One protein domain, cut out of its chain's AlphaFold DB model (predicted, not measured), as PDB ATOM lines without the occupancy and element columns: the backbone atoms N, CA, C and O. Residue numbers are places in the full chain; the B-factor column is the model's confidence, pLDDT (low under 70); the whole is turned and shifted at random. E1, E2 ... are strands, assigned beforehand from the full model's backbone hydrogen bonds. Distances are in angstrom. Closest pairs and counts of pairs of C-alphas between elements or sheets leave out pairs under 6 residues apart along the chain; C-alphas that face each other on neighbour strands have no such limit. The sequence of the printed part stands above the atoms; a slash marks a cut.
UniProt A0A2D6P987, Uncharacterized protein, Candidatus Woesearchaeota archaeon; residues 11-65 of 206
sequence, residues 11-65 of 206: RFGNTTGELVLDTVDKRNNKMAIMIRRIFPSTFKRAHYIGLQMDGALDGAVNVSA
ATOM      1  N   ARG A  11      42.339  39.234 -27.140       85.69
ATOM      2  CA  ARG A  11      41.516  38.429 -28.048       85.69
ATOM      3  C   ARG A  11      42.147  37.062 -28.242       85.69
ATOM      4  O   ARG A  11      43.229  36.950 -28.811       85.69
ATOM      5  N   PHE A  12      41.422  36.028 -27.838       86.44
ATOM      6  CA  PHE A  12      41.794  34.633 -28.030       86.44
ATOM      7  C   PHE A  12      40.776  33.984 -28.957       86.44
ATOM      8  O   PHE A  12      39.622  33.786 -28.584       86.44
ATOM      9  N   GLY A  13      41.169  33.659 -30.183       84.19
ATOM     10  CA  GLY A  13      40.240  33.076 -31.139       84.19
ATOM     11  C   GLY A  13      40.893  32.627 -32.429       84.19
ATOM     12  O   GLY A  13      42.082  32.835 -32.660       84.19
ATOM     13  N   ASN A  14      40.088  31.999 -33.270       81.56
ATOM     14  CA  ASN A  14      40.467  31.525 -34.596       81.56
ATOM     15  C   ASN A  14      39.423  32.006 -35.619       81.56
ATOM     16  O   ASN A  14      38.682  32.952 -35.378       81.56
ATOM     17  N   THR A  15      39.339  31.364 -36.782       78.19
ATOM     18  CA  THR A  15      38.343  31.706 -37.809       78.19
ATOM     19  C   THR A  15      36.905  31.341 -37.425       78.19
ATOM     20  O   THR A  15      35.969  31.738 -38.120       78.19
ATOM     21  N   THR A  16      36.706  30.587 -36.339       80.38
ATOM     22  CA  THR A  16      35.426  29.963 -35.990       80.38
ATOM     23  C   THR A  16      34.758  30.615 -34.780       80.38
ATOM     24  O   THR A  16      33.543  30.859 -34.790       80.38
ATOM     25  N   GLY A  17      35.543  30.979 -33.771       83.50
ATOM     26  CA  GLY A  17      35.070  31.627 -32.554       83.50
ATOM     27  C   GLY A  17      36.180  32.349 -31.802       83.50
ATOM     28  O   GLY A  17      37.368  32.137 -32.052       83.50
ATOM     29  N   GLU A  18      35.772  33.219 -30.885       88.25
ATOM     30  CA  GLU A  18      36.685  33.942 -30.003       88.25
ATOM     31  C   GLU A  18      36.099  34.216 -28.628       88.25
ATOM     32  O   GLU A  18      34.888  34.365 -28.444       88.25
ATOM     33  N   LEU A  19      37.030  34.351 -27.697       89.25
ATOM     34  CA  LEU A  19      36.911  34.965 -26.395       89.25
ATOM     35  C   LEU A  19      37.618  36.324 -26.463       89.25
ATOM     36  O   LEU A  19      38.798  36.398 -26.809       89.25
ATOM     37  N   VAL A  20      36.906  37.394 -26.131       88.44
ATOM     38  CA  VAL A  20      37.462  38.746 -26.051       88.44
ATOM     39  C   VAL A  20      37.321  39.245 -24.621       88.44
ATOM     40  O   VAL A  20      36.217  39.229 -24.076       88.44
ATOM     41  N   LEU A  21      38.431  39.661 -24.026       89.00
ATOM     42  CA  LEU A  21      38.492  40.320 -22.727       89.00
ATOM     43  C   LEU A  21      38.565  41.828 -22.939       89.00
ATOM     44  O   LEU A  21      39.207  42.268 -23.892       89.00
ATOM     45  N   ASP A  22      37.919  42.573 -22.046       85.50
ATOM     46  CA  ASP A  22      37.876  44.037 -22.034       85.50
ATOM     47  C   ASP A  22      37.599  44.626 -23.427       85.50
ATOM     48  O   ASP A  22      38.497  45.079 -24.132       85.50
ATOM     49  N   THR A  23      36.341  44.570 -23.867       85.62
ATOM     50  CA  THR A  23      35.932  45.069 -25.190       85.62
ATOM     51  C   THR A  23      34.713  45.970 -25.106       85.62
ATOM     52  O   THR A  23      34.020  46.019 -24.091       85.62
ATOM     53  N   VAL A  24      34.420  46.680 -26.192       82.75
ATOM     54  CA  VAL A  24      33.254  47.550 -26.302       82.75
ATOM     55  C   VAL A  24      32.298  46.970 -27.341       82.75
ATOM     56  O   VAL A  24      32.690  46.676 -28.471       82.75
ATOM     57  N   ASP A  25      31.030  46.787 -26.970       77.69
ATOM     58  CA  ASP A  25      29.989  46.406 -27.932       77.69
ATOM     59  C   ASP A  25      29.636  47.589 -28.857       77.69
ATOM     60  O   ASP A  25      29.885  48.752 -28.545       77.69
ATOM     61  N   LYS A  26      28.955  47.328 -29.979       74.88
ATOM     62  CA  LYS A  26      28.488  48.327 -30.962       74.88
ATOM     63  C   LYS A  26      27.653  49.468 -30.364       74.88
ATOM     64  O   LYS A  26      27.443  50.480 -31.024       74.88
ATOM     65  N   ARG A  27      27.142  49.295 -29.145       76.69
ATOM     66  CA  ARG A  27      26.382  50.295 -28.378       76.69
ATOM     67  C   ARG A  27      27.254  51.170 -27.468       76.69
ATOM     68  O   ARG A  27      26.707  51.941 -26.692       76.69
ATOM     69  N   ASN A  28      28.580  51.061 -27.556       81.69
ATOM     70  CA  ASN A  28      29.543  51.744 -26.688       81.69
ATOM     71  C   ASN A  28      29.443  51.336 -25.197       81.69
ATOM     72  O   ASN A  28      29.719  52.128 -24.291       81.69
ATOM     73  N   ASN A  29      29.027  50.089 -24.938       82.69
ATOM     74  CA  ASN A  29      28.977  49.499 -23.598       82.69
ATOM     75  C   ASN A  29      30.206  48.621 -23.377       82.69
ATOM     76  O   ASN A  29      30.560  47.831 -24.256       82.69
ATOM     77  N   LYS A  30      30.834  48.753 -22.207       84.25
ATOM     78  CA  LYS A  30      32.011  47.968 -21.835       84.25
ATOM     79  C   LYS A  30      31.593  46.550 -21.448       84.25
ATOM     80  O   LYS A  30      30.642  46.356 -20.690       84.25
ATOM     81  N   MET A  31      32.313  45.567 -21.967       83.12
ATOM     82  CA  MET A  31      32.108  44.145 -21.726       83.12
ATOM     83  C   MET A  31      33.376  43.578 -21.086       83.12
ATOM     84  O   MET A  31      34.463  43.743 -21.638       83.12
ATOM     85  N   ALA A  32      33.242  42.902 -19.942       83.75
ATOM     86  CA  ALA A  32      34.366  42.251 -19.265       83.75
ATOM     87  C   ALA A  32      34.918  41.117 -20.123       83.75
ATOM     88  O   ALA A  32      36.117  41.007 -20.362       83.75
ATOM     89  N   ILE A  33      33.994  40.269 -20.575       86.75
ATOM     90  CA  ILE A  33      34.256  39.059 -21.339       86.75
ATOM     91  C   ILE A  33      33.143  38.917 -22.369       86.75
ATOM     92  O   ILE A  33      31.962  39.063 -22.045       86.75
ATOM     93  N   MET A  34      33.510  38.597 -23.603       86.00
ATOM     94  CA  MET A  34      32.585  38.233 -24.666       86.00
ATOM     95  C   MET A  34      33.045  36.939 -25.327       86.00
ATOM     96  O   MET A  34      34.128  36.879 -25.902       86.00
ATOM     97  N   ILE A  35      32.197  35.915 -25.286       88.44
ATOM     98  CA  ILE A  35      32.370  34.674 -26.044       88.44
ATOM     99  C   ILE A  35      31.469  34.777 -27.266       88.44
ATOM    100  O   ILE A  35      30.251  34.885 -27.110       88.44
ATOM    101  N   ARG A  36      32.026  34.762 -28.480       85.69
ATOM    102  CA  ARG A  36      31.238  34.940 -29.709       85.69
ATOM    103  C   ARG A  36      31.683  34.053 -30.863       85.69
ATOM    104  O   ARG A  36      32.841  33.661 -30.984       85.69
ATOM    105  N   ARG A  37      30.737  33.787 -31.762       81.50
ATOM    106  CA  ARG A  37      30.980  33.122 -33.051       81.50
ATOM    107  C   ARG A  37      31.352  34.156 -34.124       81.50
ATOM    108  O   ARG A  37      30.658  35.162 -34.241       81.50
ATOM    109  N   ILE A  38      32.394  33.892 -34.925       71.56
ATOM    110  CA  ILE A  38      32.981  34.876 -35.873       71.56
ATOM    111  C   ILE A  38      32.568  34.657 -37.341       71.56
ATOM    112  O   ILE A  38      32.676  35.572 -38.150       71.56
ATOM    113  N   PHE A  39      32.089  33.467 -37.714       66.19
ATOM    114  CA  PHE A  39      31.757  33.144 -39.110       66.19
ATOM    115  C   PHE A  39      30.760  34.120 -39.760       66.19
ATOM    116  O   PHE A  39      29.928  34.688 -39.042       66.19
ATOM    117  N   PRO A  40      30.740  34.237 -41.108       60.75
ATOM    118  CA  PRO A  40      29.658  34.907 -41.821       60.75
ATOM    119  C   PRO A  40      28.323  34.293 -41.397       60.75
ATOM    120  O   PRO A  40      27.975  33.154 -41.705       60.75
ATOM    121  N   SER A  41      27.614  35.058 -40.583       61.44
ATOM    122  CA  SER A  41      26.353  34.677 -39.989       61.44
ATOM    123  C   SER A  41      25.253  34.986 -40.995       61.44
ATOM    124  O   SER A  41      25.096  36.133 -41.406       61.44
ATOM    125  N   THR A  42      24.440  33.990 -41.351       68.06
ATOM    126  CA  THR A  42      23.164  34.222 -42.053       68.06
ATOM    127  C   THR A  42      22.180  35.028 -41.195       68.06
ATOM    128  O   THR A  42      21.184  35.551 -41.695       68.06
ATOM    129  N   PHE A  43      22.450  35.154 -39.893       71.31
ATOM    130  CA  PHE A  43      21.636  35.890 -38.943       71.31
ATOM    131  C   PHE A  43      22.081  37.349 -38.827       71.31
ATOM    132  O   PHE A  43      23.266  37.656 -38.703       71.31
ATOM    133  N   LYS A  44      21.096  38.251 -38.761       73.69
ATOM    134  CA  LYS A  44      21.305  39.691 -38.530       73.69
ATOM    135  C   LYS A  44      21.813  40.016 -37.115       73.69
ATOM    136  O   LYS A  44      22.356  41.095 -36.898       73.69
ATOM    137  N   ARG A  45      21.595  39.119 -36.145       73.12
ATOM    138  CA  ARG A  45      22.023  39.267 -34.744       73.12
ATOM    139  C   ARG A  45      23.273  38.432 -34.479       73.12
ATOM    140  O   ARG A  45      23.396  37.332 -35.010       73.12
ATOM    141  N   ALA A  46      24.173  38.956 -33.650       78.12
ATOM    142  CA  ALA A  46      25.373  38.244 -33.230       78.12
ATOM    143  C   ALA A  46      25.016  37.079 -32.292       78.12
ATOM    144  O   ALA A  46      24.103  37.202 -31.483       78.12
ATOM    145  N   HIS A  47      25.746  35.967 -32.399       86.50
ATOM    146  CA  HIS A  47      25.658  34.851 -31.456       86.50
ATOM    147  C   HIS A  47      26.776  34.992 -30.425       86.50
ATOM    148  O   HIS A  47      27.950  34.835 -30.780       86.50
ATOM    149  N   TYR A  48      26.418  35.325 -29.185       88.00
ATOM    150  CA  TYR A  48      27.393  35.552 -28.123       88.00
ATOM    151  C   TYR A  48      26.815  35.374 -26.716       88.00
ATOM    152  O   TYR A  48      25.601  35.434 -26.513       88.00
ATOM    153  N   ILE A  49      27.721  35.210 -25.756       91.56
ATOM    154  CA  ILE A  49      27.486  35.403 -24.325       91.56
ATOM    155  C   ILE A  49      28.436  36.508 -23.871       91.56
ATOM    156  O   ILE A  49      29.629  36.445 -24.169       91.56
ATOM    157  N   GLY A  50      27.920  37.536 -23.206       90.06
ATOM    158  CA  GLY A  50      28.715  38.687 -22.794       90.06
ATOM    159  C   GLY A  50      28.402  39.144 -21.378       90.06
ATOM    160  O   GLY A  50      27.233  39.270 -21.022       90.06
ATOM    161  N   LEU A  51      29.453  39.417 -20.605       91.69
ATOM    162  CA  LEU A  51      29.376  40.004 -19.268       91.69
ATOM    163  C   LEU A  51      29.517  41.521 -19.394       91.69
ATOM    164  O   LEU A  51      30.599  42.007 -19.732       91.69
ATOM    165  N   GLN A  52      28.431  42.259 -19.192       88.56
ATOM    166  CA  GLN A  52      28.408  43.712 -19.352       88.56
ATOM    167  C   GLN A  52      28.801  44.408 -18.036       88.56
ATOM    168  O   GLN A  52      28.343  44.003 -16.975       88.56
ATOM    169  N   MET A  53      29.658  45.432 -18.110       87.19
ATOM    170  CA  MET A  53      30.197  46.172 -16.946       87.19
ATOM    171  C   MET A  53      29.826  47.662 -16.938       87.19
ATOM    172  O   MET A  53      30.447  48.458 -16.242       87.19
ATOM    173  N   ASP A  54      28.943  48.092 -17.837       84.44
ATOM    174  CA  ASP A  54      28.616  49.509 -17.991       84.44
ATOM    175  C   ASP A  54      27.277  49.683 -18.718       84.44
ATOM    176  O   ASP A  54      26.806  48.781 -19.416       84.44
ATOM    177  N   GLY A  55      26.688  50.870 -18.635       80.88
ATOM    178  CA  GLY A  55      25.407  51.224 -19.233       80.88
ATOM    179  C   GLY A  55      24.214  50.724 -18.418       80.88
ATOM    180  O   GLY A  55      24.339  50.282 -17.285       80.88
ATOM    181  N   ALA A  56      23.022  50.772 -19.014       82.12
ATOM    182  CA  ALA A  56      21.773  50.429 -18.322       82.12
ATOM    183  C   ALA A  56      21.647  48.946 -17.909       82.12
ATOM    184  O   ALA A  56      20.716  48.595 -17.194       82.12
ATOM    185  N   LEU A  57      22.545  48.083 -18.393       83.31
ATOM    186  CA  LEU A  57      22.601  46.654 -18.073       83.31
ATOM    187  C   LEU A  57      23.954  46.305 -17.431       83.31
ATOM    188  O   LEU A  57      24.522  45.253 -17.717       83.31
ATOM    189  N   ASP A  58      24.518  47.219 -16.642       87.69
ATOM    190  CA  ASP A  58      25.708  46.930 -15.844       87.69
ATOM    191  C   ASP A  58      25.456  45.727 -14.912       87.69
ATOM    192  O   ASP A  58      24.380  45.592 -14.326       87.69
ATOM    193  N   GLY A  59      26.419  44.808 -14.851       83.75
ATOM    194  CA  GLY A  59      26.320  43.534 -14.138       83.75
ATOM    195  C   GLY A  59      25.498  42.451 -14.849       83.75
ATOM    196  O   GLY A  59      25.390  41.337 -14.334       83.75
ATOM    197  N   ALA A  60      24.926  42.723 -16.026       86.50
ATOM    198  CA  ALA A  60      24.090  41.753 -16.726       86.50
ATOM    199  C   ALA A  60      24.902  40.714 -17.517       86.50
ATOM    200  O   ALA A  60      25.913  41.012 -18.164       86.50
ATOM    201  N   VAL A  61      24.371  39.489 -17.555       90.56
ATOM    202  CA  VAL A  61      24.795  38.448 -18.496       90.56
ATOM    203  C   VAL A  61      23.869  38.471 -19.704       90.56
ATOM    204  O   VAL A  61      22.695  38.110 -19.623       90.56
ATOM    205  N   ASN A  62      24.407  38.860 -20.855       87.00
ATOM    206  CA  ASN A  62      23.665  38.902 -22.108       87.00
ATOM    207  C   ASN A  62      23.924  37.631 -22.910       87.00
ATOM    208  O   ASN A  62      25.033  37.422 -23.403       87.00
ATOM    209  N   VAL A  63      22.893  36.809 -23.091       89.81
ATOM    210  CA  VAL A  63      22.936  35.632 -23.967       89.81
ATOM    211  C   VAL A  63      22.139  35.930 -25.231       89.81
ATOM    212  O   VAL A  63      20.928  36.142 -25.186       89.81
ATOM    213  N   SER A  64      22.808  35.939 -26.381       87.62
ATOM    214  CA  SER A  64      22.166  36.103 -27.682       87.62
ATOM    215  C   SER A  64      22.333  34.839 -28.509       87.62
ATOM    216  O   SER A  64      23.422  34.553 -28.999       87.62
ATOM    217  N   ALA A  65      21.244  34.090 -28.686       87.12
ATOM    218  CA  ALA A  65      21.188  32.890 -29.516       87.12
ATOM    219  C   ALA A  65      20.248  33.140 -30.713       87.12
ATOM    220  O   ALA A  65      19.030  33.072 -30.557       87.12
TER     221      ALA A  65
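Overview. This is residues 11 to 65 of the 206 residues of an uncharacterized protein of Candidatus Woesearchaeota archaeon (UniProt A0A2D6P987). What does the model look like at first sight? It is one twisted sheet of five strands that go back and forth in chain order, and no named helix covers either face. E2 and E3 bend sharply, and the end of their hairpin at residues 24 to 30 folds out of the sheet like a lip, while the short strand E1 and E5 make the two edges. What are its parts and its size? The printed part has 55 residues with five named strands, E1 to E5 along the chain and in the same order across the sheet, all antiparallel, and the class is all strand. It is compact, with a radius of gyration of the C-alphas of 11.0 A, and spans 29 by 23 by 16 A.

Along the chain. Where are the longest strands? E2 is residues 17 to 24, 17.2 A from first to last C-alpha, and E3 is residues 30 to 37, 18.6 A. E2 bends by 89 degrees at residue 21, and E3 bends by 76 degrees at residue 33. Where are the other strands? E4 is residues 48 to 52, 12.0 A long. E1 is residues 11 to 13, 6.3 A long, and begins at C-alpha 11 at (41.516, 38.429, -28.048). E5 is residues 61 to 64, 9.8 A long, and ends at C-alpha 64 at (22.166, 36.103, -27.682).

Arrangement. How do the inner strands pair? E2 and E3 form a hairpin at 163 degrees, with N 20 and O 34 2.8 A apart, within hydrogen-bond range. E3 and E4 form a hairpin at 174 degrees, with N 35 and O 49 2.9 A apart, within that range. How do the edge strands join? E1 and E2 form a hairpin at 167 degrees, with N 12 and O 19 2.8 A apart, within hydrogen-bond range; the C-alphas of 13 and 18, which face each other, are 3.8 A apart. E4 and E5 form a hairpin at 156 degrees, with N 64 and O 48 2.8 A apart, within that range. Which strands stay apart? E1 is apart from E4 and E5, and E2 is apart from E5. Is the sequence of strands a named arrangement? E1 to E5 form a meander, each strand the antiparallel neighbour of the one before.

Size, cuts and confidence. How large is it? The two C-alphas farthest apart, those of Thr 15 and Ala 56, are 31.7 A apart. How are the strands linked? The printed part has no cut; the links E1 to E2 and E2 to E3 are tight, and those from E3 to E4, 10 residues, and E4 to E5, 8 residues, are short. Where is confidence low? The mean pLDDT of the printed part is 82.6, and residues 39 to 42, between E3 and E4, are under 70.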